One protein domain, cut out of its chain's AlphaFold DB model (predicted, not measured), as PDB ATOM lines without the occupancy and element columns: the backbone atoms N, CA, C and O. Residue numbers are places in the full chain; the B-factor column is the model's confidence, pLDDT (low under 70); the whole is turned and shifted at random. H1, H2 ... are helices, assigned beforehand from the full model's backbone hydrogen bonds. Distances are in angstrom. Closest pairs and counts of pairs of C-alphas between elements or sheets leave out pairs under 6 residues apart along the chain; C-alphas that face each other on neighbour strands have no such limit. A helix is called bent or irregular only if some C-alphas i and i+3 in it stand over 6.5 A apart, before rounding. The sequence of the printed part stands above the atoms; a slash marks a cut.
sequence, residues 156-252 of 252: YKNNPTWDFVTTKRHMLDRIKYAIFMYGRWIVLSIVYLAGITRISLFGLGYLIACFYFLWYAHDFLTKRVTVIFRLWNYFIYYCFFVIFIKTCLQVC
ATOM      1  N   TYR A 156      38.331  32.293 -33.214       65.88
ATOM      2  CA  TYR A 156      37.540  33.325 -32.533       65.88
ATOM      3  C   TYR A 156      38.348  34.036 -31.437       65.88
ATOM      4  O   TYR A 156      38.229  35.247 -31.267       65.88
ATOM      5  N   LYS A 157      39.190  33.288 -30.712       69.00
ATOM      6  CA  LYS A 157      40.045  33.830 -29.650       69.00
ATOM      7  C   LYS A 157      41.260  34.583 -30.201       69.00
ATOM      8  O   LYS A 157      41.557  35.674 -29.729       69.00
ATOM      9  N   ASN A 158      41.933  34.014 -31.201       74.06
ATOM     10  CA  ASN A 158      43.136  34.574 -31.809       74.06
ATOM     11  C   ASN A 158      42.901  34.790 -33.306       74.06
ATOM     12  O   ASN A 158      43.338  33.991 -34.137       74.06
ATOM     13  N   ASN A 159      42.195  35.870 -33.647       76.19
ATOM     14  CA  ASN A 159      41.944  36.213 -35.040       76.19
ATOM     15  C   ASN A 159      43.277  36.569 -35.737       76.19
ATOM     16  O   ASN A 159      43.922  37.540 -35.338       76.19
ATOM     17  N   PRO A 160      43.697  35.834 -36.785       77.62
ATOM     18  CA  PRO A 160      44.941  36.119 -37.503       77.62
ATOM     19  C   PRO A 160      44.858  37.388 -38.365       77.62
ATOM     20  O   PRO A 160      45.871  37.850 -38.885       77.62
ATOM     21  N   THR A 161      43.653  37.935 -38.564       78.06
ATOM     22  CA  THR A 161      43.440  39.163 -39.333       78.06
ATOM     23  C   THR A 161      43.407  40.388 -38.426       78.06
ATOM     24  O   THR A 161      42.778  40.388 -37.371       78.06
ATOM     25  N   TRP A 162      44.083  41.453 -38.859       77.50
ATOM     26  CA  TRP A 162      44.098  42.744 -38.171       77.50
ATOM     27  C   TRP A 162      42.714  43.400 -38.181       77.50
ATOM     28  O   TRP A 162      41.932  43.221 -39.117       77.50
ATOM     29  N   ASP A 163      42.445  44.218 -37.165       79.81
ATOM     30  CA  ASP A 163      41.196  44.964 -37.048       79.81
ATOM     31  C   ASP A 163      41.104  46.083 -38.103       79.81
ATOM     32  O   ASP A 163      41.725  47.142 -37.985       79.81
ATOM     33  N   PHE A 164      40.299  45.833 -39.137       81.12
ATOM     34  CA  PHE A 164      39.978  46.779 -40.212       81.12
ATOM     35  C   PHE A 164      38.715  47.613 -39.929       81.12
ATOM     36  O   PHE A 164      38.347  48.466 -40.742       81.12
ATOM     37  N   VAL A 165      38.025  47.368 -38.809       79.94
ATOM     38  CA  VAL A 165      36.799  48.079 -38.421       79.94
ATOM     39  C   VAL A 165      37.155  49.346 -37.656       79.94
ATOM     40  O   VAL A 165      36.711  50.434 -38.039       79.94
ATOM     41  N   THR A 166      37.993  49.219 -36.627       79.69
ATOM     42  CA  THR A 166      38.399  50.350 -35.779       79.69
ATOM     43  C   THR A 166      39.513  51.165 -36.432       79.69
ATOM     44  O   THR A 166      39.488  52.395 -36.405       79.69
ATOM     45  N   THR A 167      40.474  50.497 -37.080       74.69
ATOM     46  CA  THR A 167      41.674  51.150 -37.629       74.69
ATOM     47  C   THR A 167      41.686  51.097 -39.158       74.69
ATOM     48  O   THR A 167      42.251  50.193 -39.770       74.69
ATOM     49  N   LYS A 168      41.081  52.098 -39.806       78.69
ATOM     50  CA  LYS A 168      40.990  52.182 -41.278       78.69
ATOM     51  C   LYS A 168      42.234  52.861 -41.862       78.69
ATOM     52  O   LYS A 168      42.225  54.068 -42.093       78.69
ATOM     53  N   ARG A 169      43.312  52.101 -42.085       78.69
ATOM     54  CA  ARG A 169      44.600  52.650 -42.562       78.69
ATOM     55  C   ARG A 169      44.631  52.859 -44.073       78.69
ATOM     56  O   ARG A 169      45.097  53.893 -44.544       78.69
ATOM     57  N   HIS A 170      44.104  51.905 -44.841       85.69
ATOM     58  CA  HIS A 170      44.189  51.929 -46.302       85.69
ATOM     59  C   HIS A 170      42.818  52.078 -46.979       85.69
ATOM     60  O   HIS A 170      41.770  51.802 -46.394       85.69
ATOM     61  N   MET A 171      42.806  52.500 -48.253       87.69
ATOM     62  CA  MET A 171      41.583  52.516 -49.080       87.69
ATOM     63  C   MET A 171      40.926  51.131 -49.144       87.69
ATOM     64  O   MET A 171      39.705  51.019 -49.089       87.69
ATOM     65  N   LEU A 172      41.740  50.073 -49.171       87.44
ATOM     66  CA  LEU A 172      41.267  48.694 -49.147       87.44
ATOM     67  C   LEU A 172      40.465  48.375 -47.875       87.44
ATOM     68  O   LEU A 172      39.456  47.682 -47.954       87.44
ATOM     69  N   ASP A 173      40.873  48.902 -46.719       86.06
ATOM     70  CA  ASP A 173      40.177  48.664 -45.450       86.06
ATOM     71  C   ASP A 173      38.842  49.408 -45.402       86.06
ATOM     72  O   ASP A 173      37.856  48.876 -44.898       86.06
ATOM     73  N   ARG A 174      38.768  50.596 -46.018       87.44
ATOM     74  CA  ARG A 174      37.500  51.317 -46.211       87.44
ATOM     75  C   ARG A 174      36.527  50.537 -47.092       87.44
ATOM     76  O   ARG A 174      35.356  50.429 -46.735       87.44
ATOM     77  N   ILE A 175      37.007  49.964 -48.197       88.44
ATOM     78  CA  ILE A 175      36.187  49.134 -49.092       88.44
ATOM     79  C   ILE A 175      35.725  47.863 -48.372       88.44
ATOM     80  O   ILE A 175      34.536  47.554 -48.389       88.44
ATOM     81  N   LYS A 176      36.631  47.156 -47.685       86.81
ATOM     82  CA  LYS A 176      36.284  45.974 -46.878       86.81
ATOM     83  C   LYS A 176      35.219  46.314 -45.841       86.81
ATOM     84  O   LYS A 176      34.196  45.640 -45.782       86.81
ATOM     85  N   TYR A 177      35.429  47.381 -45.070       87.44
ATOM     86  CA  TYR A 177      34.460  47.850 -44.084       87.44
ATOM     87  C   TYR A 177      33.093  48.128 -44.723       87.44
ATOM     88  O   TYR A 177      32.080  47.658 -44.212       87.44
ATOM     89  N   ALA A 178      33.058  48.833 -45.860       87.50
ATOM     90  CA  ALA A 178      31.812  49.118 -46.564       87.50
ATOM     91  C   ALA A 178      31.089  47.830 -47.003       87.50
ATOM     92  O   ALA A 178      29.898  47.685 -46.738       87.50
ATOM     93  N   ILE A 179      31.805  46.873 -47.600       89.25
ATOM     94  CA  ILE A 179      31.232  45.591 -48.041       89.25
ATOM     95  C   ILE A 179      30.656  44.809 -46.854       89.25
ATOM     96  O   ILE A 179      29.511  44.366 -46.914       89.25
ATOM     97  N   PHE A 180      31.411  44.660 -45.760       85.19
ATOM     98  CA  PHE A 180      30.961  43.877 -44.604       85.19
ATOM     99  C   PHE A 180      29.823  44.553 -43.827       85.19
ATOM    100  O   PHE A 180      28.922  43.864 -43.352       85.19
ATOM    101  N   MET A 181      29.828  45.885 -43.718       85.00
ATOM    102  CA  MET A 181      28.806  46.619 -42.966       85.00
ATOM    103  C   MET A 181      27.498  46.772 -43.755       85.00
ATOM    104  O   MET A 181      26.411  46.575 -43.204       85.00
ATOM    105  N   TYR A 182      27.586  47.106 -45.047       87.81
ATOM    106  CA  TYR A 182      26.413  47.379 -45.884       87.81
ATOM    107  C   TYR A 182      25.911  46.163 -46.669       87.81
ATOM    108  O   TYR A 182      24.748  46.154 -47.069       87.81
ATOM    109  N   GLY A 183      26.723  45.113 -46.845       86.75
ATOM    110  CA  GLY A 183      26.365  43.938 -47.649       86.75
ATOM    111  C   GLY A 183      25.049  43.283 -47.226       86.75
ATOM    112  O   GLY A 183      24.211  42.980 -48.071       86.75
ATOM    113  N   ARG A 184      24.805  43.162 -45.915       83.94
ATOM    114  CA  ARG A 184      23.529  42.659 -45.372       83.94
ATOM    115  C   ARG A 184      22.325  43.456 -45.878       83.94
ATOM    116  O   ARG A 184      21.324  42.867 -46.273       83.94
ATOM    117  N   TRP A 185      22.413  44.783 -45.837       88.62
ATOM    118  CA  TRP A 185      21.314  45.664 -46.228       88.62
ATOM    119  C   TRP A 185      21.035  45.566 -47.721       88.62
ATOM    120  O   TRP A 185      19.878  45.465 -48.109       88.62
ATOM    121  N   ILE A 186      22.090  45.489 -48.538       91.38
ATOM    122  CA  ILE A 186      21.969  45.289 -49.986       91.38
ATOM    123  C   ILE A 186      21.224  43.984 -50.287       91.38
ATOM    124  O   ILE A 186      20.277  43.991 -51.073       91.38
ATOM    125  N   VAL A 187      21.601  42.875 -49.641       91.06
ATOM    126  CA  VAL A 187      20.919  41.592 -49.869       91.06
ATOM    127  C   VAL A 187      19.452  41.662 -49.433       91.06
ATOM    128  O   VAL A 187      18.586  41.219 -50.181       91.06
ATOM    129  N   LEU A 188      19.143  42.277 -48.287       90.69
ATOM    130  CA  LEU A 188      17.751  42.464 -47.852       90.69
ATOM    131  C   LEU A 188      16.937  43.308 -48.839       90.69
ATOM    132  O   LEU A 188      15.803  42.947 -49.144       90.69
ATOM    133  N   SER A 189      17.515  44.376 -49.392       92.31
ATOM    134  CA  SER A 189      16.863  45.177 -50.431       92.31
ATOM    135  C   SER A 189      16.565  44.360 -51.689       92.31
ATOM    136  O   SER A 189      15.472  44.471 -52.237       92.31
ATOM    137  N   ILE A 190      17.491  43.500 -52.126       93.25
ATOM    138  CA  ILE A 190      17.270  42.610 -53.277       93.25
ATOM    139  C   ILE A 190      16.137  41.617 -52.987       93.25
ATOM    140  O   ILE A 190      15.260  41.430 -53.827       93.25
ATOM    141  N   VAL A 191      16.114  41.013 -51.795       92.38
ATOM    142  CA  VAL A 191      15.056  40.070 -51.391       92.38
ATOM    143  C   VAL A 191      13.692  40.760 -51.323       92.38
ATOM    144  O   VAL A 191      12.697  40.205 -51.789       92.38
ATOM    145  N   TYR A 192      13.643  41.987 -50.804       92.81
ATOM    146  CA  TYR A 192      12.432  42.804 -50.778       92.81
ATOM    147  C   TYR A 192      11.911  43.104 -52.186       92.81
ATOM    148  O   TYR A 192      10.738  42.863 -52.478       92.81
ATOM    149  N   LEU A 193      12.793  43.557 -53.083       93.50
ATOM    150  CA  LEU A 193      12.444  43.801 -54.483       93.50
ATOM    151  C   LEU A 193      11.939  42.519 -55.157       93.50
ATOM    152  O   LEU A 193      10.906  42.549 -55.832       93.50
ATOM    153  N   ALA A 194      12.604  41.383 -54.930       90.88
ATOM    154  CA  ALA A 194      12.184  40.093 -55.470       90.88
ATOM    155  C   ALA A 194      10.787  39.679 -54.968       90.88
ATOM    156  O   ALA A 194       9.990  39.149 -55.745       90.88
ATOM    157  N   GLY A 195      10.474  39.967 -53.700       90.50
ATOM    158  CA  GLY A 195       9.175  39.695 -53.085       90.50
ATOM    159  C   GLY A 195       8.022  40.533 -53.651       90.50
ATOM    160  O   GLY A 195       6.924  40.008 -53.821       90.50
ATOM    161  N   ILE A 196       8.263  41.806 -53.991       92.50
ATOM    162  CA  ILE A 196       7.227  42.709 -54.538       92.50
ATOM    163  C   ILE A 196       7.013  42.506 -56.037       92.50
ATOM    164  O   ILE A 196       5.887  42.614 -56.520       92.50
ATOM    165  N   THR A 197       8.075  42.195 -56.783       89.38
ATOM    166  CA  THR A 197       8.025  42.146 -58.255       89.38
ATOM    167  C   THR A 197       7.020  41.117 -58.790       89.38
ATOM    168  O   THR A 197       6.448  41.322 -59.859       89.38
ATOM    169  N   ARG A 198       6.780  40.003 -58.080       81.50
ATOM    170  CA  ARG A 198       5.778  39.001 -58.483       81.50
ATOM    171  C   ARG A 198       4.819  38.665 -57.346       81.50
ATOM    172  O   ARG A 198       5.179  37.932 -56.426       81.50
ATOM    173  N   ILE A 199       3.569  39.112 -57.484       81.81
ATOM    174  CA  ILE A 199       2.461  38.783 -56.578       81.81
ATOM    175  C   ILE A 199       2.176  37.279 -56.679       81.81
ATOM    176  O   ILE A 199       1.521  36.800 -57.600       81.81
ATOM    177  N   SER A 200       2.742  36.510 -55.754       86.81
ATOM    178  CA  SER A 200       2.603  35.056 -55.672       86.81
ATOM    179  C   SER A 200       2.767  34.608 -54.222       86.81
ATOM    180  O   SER A 200       3.391  35.311 -53.424       86.81
ATOM    181  N   LEU A 201       2.264  33.417 -53.883       87.56
ATOM    182  CA  LEU A 201       2.468  32.820 -52.554       87.56
ATOM    183  C   LEU A 201       3.962  32.714 -52.194       87.56
ATOM    184  O   LEU A 201       4.341  32.927 -51.046       87.56
ATOM    185  N   PHE A 202       4.825  32.466 -53.185       89.50
ATOM    186  CA  PHE A 202       6.279  32.467 -53.000       89.50
ATOM    187  C   PHE A 202       6.844  33.875 -52.746       89.50
ATOM    188  O   PHE A 202       7.735  34.046 -51.922       89.50
ATOM    189  N   GLY A 203       6.306  34.901 -53.411       87.81
ATOM    190  CA  GLY A 203       6.660  36.307 -53.168       87.81
ATOM    191  C   GLY A 203       6.410  36.731 -51.719       87.81
ATOM    192  O   GLY A 203       7.263  37.360 -51.092       87.81
ATOM    193  N   LEU A 204       5.280  36.301 -51.150       91.38
ATOM    194  CA  LEU A 204       4.915  36.582 -49.762       91.38
ATOM    195  C   LEU A 204       5.944  36.020 -48.769       91.38
ATOM    196  O   LEU A 204       6.309  36.709 -47.817       91.38
ATOM    197  N   GLY A 205       6.470  34.814 -48.999       91.62
ATOM    198  CA  GLY A 205       7.498  34.250 -48.121       91.62
ATOM    199  C   GLY A 205       8.819  35.028 -48.151       91.62
ATOM    200  O   GLY A 205       9.422  35.225 -47.095       91.62
ATOM    201  N   TYR A 206       9.223  35.571 -49.309       92.75
ATOM    202  CA  TYR A 206      10.369  36.491 -49.386       92.75
ATOM    203  C   TYR A 206      10.142  37.770 -48.570       92.75
ATOM    204  O   TYR A 206      11.056  38.229 -47.884       92.75
ATOM    205  N   LEU A 207       8.922  38.319 -48.588       92.81
ATOM    206  CA  LEU A 207       8.572  39.499 -47.793       92.81
ATOM    207  C   LEU A 207       8.587  39.206 -46.291       92.81
ATOM    208  O   LEU A 207       9.182  39.976 -45.538       92.81
ATOM    209  N   ILE A 208       8.002  38.083 -45.857       92.69
ATOM    210  CA  ILE A 208       8.049  37.657 -44.448       92.69
ATOM    211  C   ILE A 208       9.501  37.513 -43.991       92.69
ATOM    212  O   ILE A 208       9.866  38.058 -42.949       92.69
ATOM    213  N   ALA A 209      10.340  36.821 -44.768       91.06
ATOM    214  CA  ALA A 209      11.752  36.659 -44.441       91.06
ATOM    215  C   ALA A 209      12.463  38.017 -44.346       91.06
ATOM    216  O   ALA A 209      13.192  38.262 -43.385       91.06
ATOM    217  N   CYS A 210      12.210  38.927 -45.291       91.25
ATOM    218  CA  CYS A 210      12.786  40.268 -45.282       91.25
ATOM    219  C   CYS A 210      12.391  41.061 -44.028       91.25
ATOM    220  O   CYS A 210      13.267  41.598 -43.350       91.25
ATOM    221  N   PHE A 211      11.101  41.112 -43.680       91.31
ATOM    222  CA  PHE A 211      10.640  41.798 -42.470       91.31
ATOM    223  C   PHE A 211      11.182  41.147 -41.197       91.31
ATOM    224  O   PHE A 211      11.579  41.856 -40.274       91.31
ATOM    225  N   TYR A 212      11.273  39.817 -41.164       90.12
ATOM    226  CA  TYR A 212      11.871  39.092 -40.047       90.12
ATOM    227  C   TYR A 212      13.343  39.474 -39.850       90.12
ATOM    228  O   TYR A 212      13.747  39.833 -38.743       90.12
ATOM    229  N   PHE A 213      14.146  39.462 -40.918       88.00
ATOM    230  CA  PHE A 213      15.548  39.881 -40.851       88.00
ATOM    231  C   PHE A 213      15.703  41.368 -40.519       88.00
ATOM    232  O   PHE A 213      16.654  41.715 -39.820       88.00
ATOM    233  N   LEU A 214      14.790  42.232 -40.977       86.31
ATOM    234  CA  LEU A 214      14.779  43.662 -40.656       86.31
ATOM    235  C   LEU A 214      14.502  43.895 -39.167       86.31
ATOM    236  O   LEU A 214      15.232  44.635 -38.514       86.31
ATOM    237  N   TRP A 215      13.493  43.217 -38.615       85.12
ATOM    238  CA  TRP A 215      13.166  43.277 -37.191       85.12
ATOM    239  C   TRP A 215      14.322  42.755 -36.334       85.12
ATOM    240  O   TRP A 215      14.716  43.364 -35.340       85.12
ATOM    241  N   TYR A 216      14.931  41.649 -36.760       79.00
ATOM    242  CA  TYR A 216      16.066  41.043 -36.070       79.00
ATOM    243  C   TYR A 216      17.389  41.801 -36.281       79.00
ATOM    244  O   TYR A 216      18.379  41.508 -35.607       79.00
ATOM    245  N   ALA A 217      17.440  42.771 -37.204       73.62
ATOM    246  CA  ALA A 217      18.666  43.465 -37.584       73.62
ATOM    247  C   ALA A 217      19.287  44.268 -36.434       73.62
ATOM    248  O   ALA A 217      20.514  44.426 -36.425       73.62
ATOM    249  N   HIS A 218      18.458  44.741 -35.495       68.69
ATOM    250  CA  HIS A 218      18.857  45.551 -34.344       68.69
ATOM    251  C   HIS A 218      19.722  44.763 -33.341       68.69
ATOM    252  O   HIS A 218      20.747  45.260 -32.886       68.69
ATOM    253  N   ASP A 219      19.395  43.491 -33.095       68.00
ATOM    254  CA  ASP A 219      20.125  42.629 -32.145       68.00
ATOM    255  C   ASP A 219      21.183  41.738 -32.819       68.00
ATOM    256  O   ASP A 219      21.801  40.874 -32.193       68.00
ATOM    257  N   PHE A 220      21.372  41.903 -34.126       63.75
ATOM    258  CA  PHE A 220      22.142  40.983 -34.958       63.75
ATOM    259  C   PHE A 220      23.640  40.970 -34.622       63.75
ATOM    260  O   PHE A 220      24.274  39.924 -34.694       63.75
ATOM    261  N   LEU A 221      24.215  42.112 -34.234       63.75
ATOM    262  CA  LEU A 221      25.644  42.210 -33.899       63.75
ATOM    263  C   LEU A 221      25.979  41.603 -32.528       63.75
ATOM    264  O   LEU A 221      27.123  41.230 -32.285       63.75
ATOM    265  N   THR A 222      24.986  41.478 -31.645       60.88
ATOM    266  CA  THR A 222      25.169  41.027 -30.256       60.88
ATOM    267  C   THR A 222      24.957  39.520 -30.101       60.88
ATOM    268  O   THR A 222      25.359  38.918 -29.104       60.88
ATOM    269  N   LYS A 223      24.301  38.882 -31.076       65.31
ATOM    270  CA  LYS A 223      23.937  37.465 -31.004       65.31
ATOM    271  C   LYS A 223      25.041  36.550 -31.513       65.31
ATOM    272  O   LYS A 223      25.876  36.899 -32.341       65.31
ATOM    273  N   ARG A 224      25.021  35.317 -30.999       71.69
ATOM    274  CA  ARG A 224      25.997  34.283 -31.346       71.69
ATOM    275  C   ARG A 224      25.884  33.963 -32.842       71.69
ATOM    276  O   ARG A 224      24.814  33.593 -33.323       71.69
ATOM    277  N   VAL A 225      27.009  34.065 -33.545       76.06
ATOM    278  CA  VAL A 225      27.148  33.899 -35.004       76.06
ATOM    279  C   VAL A 225      26.485  32.611 -35.527       76.06
ATOM    280  O   VAL A 225      25.890  32.600 -36.600       76.06
ATOM    281  N   THR A 226      26.479  31.539 -34.732       77.44
ATOM    282  CA  THR A 226      25.854  30.249 -35.070       77.44
ATOM    283  C   THR A 226      24.337  30.310 -35.283       77.44
ATOM    284  O   THR A 226      23.817  29.598 -36.141       77.44
ATOM    285  N   VAL A 227      23.616  31.146 -34.528       81.50
ATOM    286  CA  VAL A 227      22.154  31.292 -34.664       81.50
ATOM    287  C   VAL A 227      21.820  31.994 -35.977       81.50
ATOM    288  O   VAL A 227      20.933  31.565 -36.710       81.50
ATOM    289  N   ILE A 228      22.590  33.033 -36.293       82.25
ATOM    290  CA  ILE A 228      22.456  33.822 -37.517       82.25
ATOM    291  C   ILE A 228      22.707  32.957 -38.750       82.25
ATOM    292  O   ILE A 228      21.893  32.962 -39.670       82.25
ATOM    293  N   PHE A 229      23.784  32.167 -38.754       82.75
ATOM    294  CA  PHE A 229      24.070  31.256 -39.865       82.75
ATOM    295  C   PHE A 229      22.962  30.226 -40.075       82.75
ATOM    296  O   PHE A 229      22.597  29.944 -41.211       82.75
ATOM    297  N   ARG A 230      22.378  29.691 -38.997       85.88
ATOM    298  CA  ARG A 230      21.267  28.740 -39.118       85.88
ATOM    299  C   ARG A 230      20.043  29.386 -39.772       85.88
ATOM    300  O   ARG A 230      19.452  28.792 -40.667       85.88
ATOM    301  N   LEU A 231      19.692  30.598 -39.348       88.00
ATOM    302  CA  LEU A 231      18.600  31.369 -39.939       88.00
ATOM    303  C   LEU A 231      18.862  31.675 -41.422       88.00
ATOM    304  O   LEU A 231      17.967  31.539 -42.251       88.00
ATOM    305  N   TRP A 232      20.102  32.032 -41.758       88.75
ATOM    306  CA  TRP A 232      20.520  32.263 -43.137       88.75
ATOM    307  C   TRP A 232      20.410  31.000 -43.998       88.75
ATOM    308  O   TRP A 232      19.881  31.057 -45.104       88.75
ATOM    309  N   ASN A 233      20.814  29.842 -43.471       90.62
ATOM    310  CA  ASN A 233      20.665  28.567 -44.172       90.62
ATOM    311  C   ASN A 233      19.189  28.217 -44.403       90.62
ATOM    312  O   ASN A 233      18.846  27.793 -45.500       90.62
ATOM    313  N   TYR A 234      18.296  28.458 -43.431       91.56
ATOM    314  CA  TYR A 234      16.852  28.295 -43.652       91.56
ATOM    315  C   TYR A 234      16.328  29.191 -44.776       91.56
ATOM    316  O   TYR A 234      15.516  28.743 -45.584       91.56
ATOM    317  N   PHE A 235      16.817  30.429 -44.864       92.38
ATOM    318  CA  PHE A 235      16.464  31.327 -45.958       92.38
ATOM    319  C   PHE A 235      16.975  30.816 -47.316       92.38
ATOM    320  O   PHE A 235      16.211  30.778 -48.277       92.38
ATOM    321  N   ILE A 236      18.221  30.337 -47.394       92.56
ATOM    322  CA  ILE A 236      18.766  29.715 -48.613       92.56
ATOM    323  C   ILE A 236      17.939  28.486 -49.020       92.56
ATOM    324  O   ILE A 236      17.597  28.344 -50.196       92.56
ATOM    325  N   TYR A 237      17.562  27.625 -48.069       94.31
ATOM    326  CA  TYR A 237      16.708  26.466 -48.347       94.31
ATOM    327  C   TYR A 237      15.323  26.874 -48.849       94.31
ATOM    328  O   TYR A 237      14.793  26.220 -49.744       94.31
ATOM    329  N   TYR A 238      14.757  27.966 -48.333       93.56
ATOM    330  CA  TYR A 238      13.514  28.523 -48.855       93.56
ATOM    331  C   TYR A 238      13.667  28.984 -50.313       93.56
ATOM    332  O   TYR A 238      12.852  28.611 -51.155       93.56
ATOM    333  N   CYS A 239      14.733  29.724 -50.641       93.31
ATOM    334  CA  CYS A 239      15.021  30.132 -52.022       93.31
ATOM    335  C   CYS A 239      15.123  28.919 -52.957       93.31
ATOM    336  O   CYS A 239      14.499  28.893 -54.018       93.31
ATOM    337  N   PHE A 240      15.875  27.896 -52.540       94.19
ATOM    338  CA  PHE A 240      16.009  26.649 -53.287       94.19
ATOM    339  C   PHE A 240      14.663  25.943 -53.478       94.19
ATOM    340  O   PHE A 240      14.331  25.545 -54.590       94.19
ATOM    341  N   PHE A 241      13.856  25.839 -52.422       93.44
ATOM    342  CA  PHE A 241      12.532  25.225 -52.478       93.44
ATOM    343  C   PHE A 241      11.599  25.938 -53.464       93.44
ATOM    344  O   PHE A 241      10.897  25.283 -54.231       93.44
ATOM    345  N   VAL A 242      11.626  27.273 -53.500       92.31
ATOM    346  CA  VAL A 242      10.857  28.056 -54.481       92.31
ATOM    347  C   VAL A 242      11.320  27.766 -55.911       92.31
ATOM    348  O   VAL A 242      10.477  27.627 -56.797       92.31
ATOM    349  N   ILE A 243      12.634  27.669 -56.148       91.81
ATOM    350  CA  ILE A 243      13.184  27.302 -57.463       91.81
ATOM    351  C   ILE A 243      12.718  25.893 -57.846       91.81
ATOM    352  O   ILE A 243      12.150  25.716 -58.919       91.81
ATOM    353  N   PHE A 244      12.868  24.924 -56.941       92.12
ATOM    354  CA  PHE A 244      12.493  23.529 -57.162       92.12
ATOM    355  C   PHE A 244      11.000  23.366 -57.480       92.12
ATOM    356  O   PHE A 244      10.635  22.724 -58.465       92.12
ATOM    357  N   ILE A 245      10.115  24.005 -56.708       91.19
ATOM    358  CA  ILE A 245       8.677  23.948 -56.992       91.19
ATOM    359  C   ILE A 245       8.358  24.572 -58.343       91.19
ATOM    360  O   ILE A 245       7.569  24.000 -59.088       91.19
ATOM    361  N   LYS A 246       8.960  25.713 -58.691       89.62
ATOM    362  CA  LYS A 246       8.729  26.320 -60.007       89.62
ATOM    363  C   LYS A 246       9.157  25.389 -61.135       89.62
ATOM    364  O   LYS A 246       8.395  25.232 -62.080       89.62
ATOM    365  N   THR A 247      10.302  24.724 -61.000       88.50
ATOM    366  CA  THR A 247      10.767  23.756 -62.001       88.50
ATOM    367  C   THR A 247       9.859  22.531 -62.107       88.50
ATOM    368  O   THR A 247       9.627  22.046 -63.207       88.50
ATOM    369  N   CYS A 248       9.288  22.051 -60.996       86.12
ATOM    370  CA  CYS A 248       8.353  20.922 -61.012       86.12
ATOM    371  C   CYS A 248       6.952  21.307 -61.503       86.12
ATOM    372  O   CYS A 248       6.289  20.498 -62.139       86.12
ATOM    373  N   LEU A 249       6.484  22.524 -61.218       85.00
ATOM    374  CA  LEU A 249       5.197  23.013 -61.720       85.00
ATOM    375  C   LEU A 249       5.241  23.312 -63.215       85.00
ATOM    376  O   LEU A 249       4.204  23.289 -63.854       85.00
ATOM    377  N   GLN A 250       6.424  23.555 -63.775       77.44
ATOM    378  CA  GLN A 250       6.596  23.800 -65.204       77.44
ATOM    379  C   GLN A 250       6.201  22.604 -66.092       77.44
ATOM    380  O   GLN A 250       6.036  22.765 -67.297       77.44
ATOM    381  N   VAL A 251       6.059  21.415 -65.496       64.25
ATOM    382  CA  VAL A 251       5.603  20.177 -66.147       64.25
ATOM    383  C   VAL A 251       4.083  20.158 -66.362       64.25
ATOM    384  O   VAL A 251       3.602  19.401 -67.204       64.25
ATOM    385  N   CYS A 252       3.333  20.945 -65.582       46.84
ATOM    386  CA  CYS A 252       1.868  20.972 -65.555       46.84
ATOM    387  C   CYS A 252       1.306  22.170 -66.323       46.84
ATOM    388  O   CYS A 252       0.266  21.970 -66.986       46.84
TER     389      CYS A 252
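What this domain is: This is residues 156 to 252 of the 252 residues of the protein "Hypothetical protein" of Rotaria sp. Silwood2 (UniProt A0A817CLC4). A helical hairpin, the arm H1b of the bent helix H1 folded back onto H2, has a third long helix, H3, loosely alongside H2, while the other arm, H1a, turns away from the hairpin and, with the unnamed stretch of residues 156 to 170, lengthens the whole at one end. Residues 156 to 162 stick out, as do residues 221 to 227 and 247 to 252, which include the first and last residues of H3. The printed part has 97 residues with three named helices, H1, H2 and H3 in that order, and no named strand; the class is all helix. It is loose, with a radius of gyration of the C-alphas of 17.4 A, and a rod in outline, spanning 57 by 27 by 25 A.

How they stand to each other: After residues 156 to 170, which have no named element, comes H1, residues 171 to 197, assigned as one helix by its hydrogen bonds but bent: C-alphas 181 and 184 are 7.0 A apart. Its arms, H1a of residues 171 to 181 and H1b of residues 184 to 197, stand at a steep tilt of 50 degrees. A tight link of 3 residues leads to H2, residues 201 to 216. H1b and H2 touch and form a helical hairpin, at a shallow tilt of 28 degrees, opposite ways; their closest C-alphas, of Gly 195 and Gly 203, are 4.2 A apart. A short link of 8 residues leads to H3, residues 225 to 249. H2 and H3 are close but not clearly touching, their closest C-alphas, of Phe 202 and Val 242, 6.5 A apart; they run opposite ways at a shallow tilt of 9 degrees. H1a is apart from H2 and H3, and H1b is apart from H3. Each O i to N i+4 pair is within hydrogen-bond range in H1a, H1b and H3; in H2 it is 11 of 12.

Where its parts are: H1a begins at C-alpha 171, (41.583, 52.516, -49.080), and measures 15.3 A from first to last C-alpha; H1b measures 20.2 A. H2 measures 22.9 A and begins at C-alpha 201, (2.468, 32.820, -52.554). H3 measures 36.3 A and ends at C-alpha 249, (5.197, 23.013, -61.720).

The domain as a whole: The two C-alphas farthest apart, of Arg 169 and Cys 252, are 57.9 A apart. The printed part has no cut, neither link between helices is long, and Cys 252 is the chain's last residue. The mean pLDDT of the printed part is 84.3; residues 156 to 157, 218 to 223 and 251 to 252 are under 70, where the model's confidence is low.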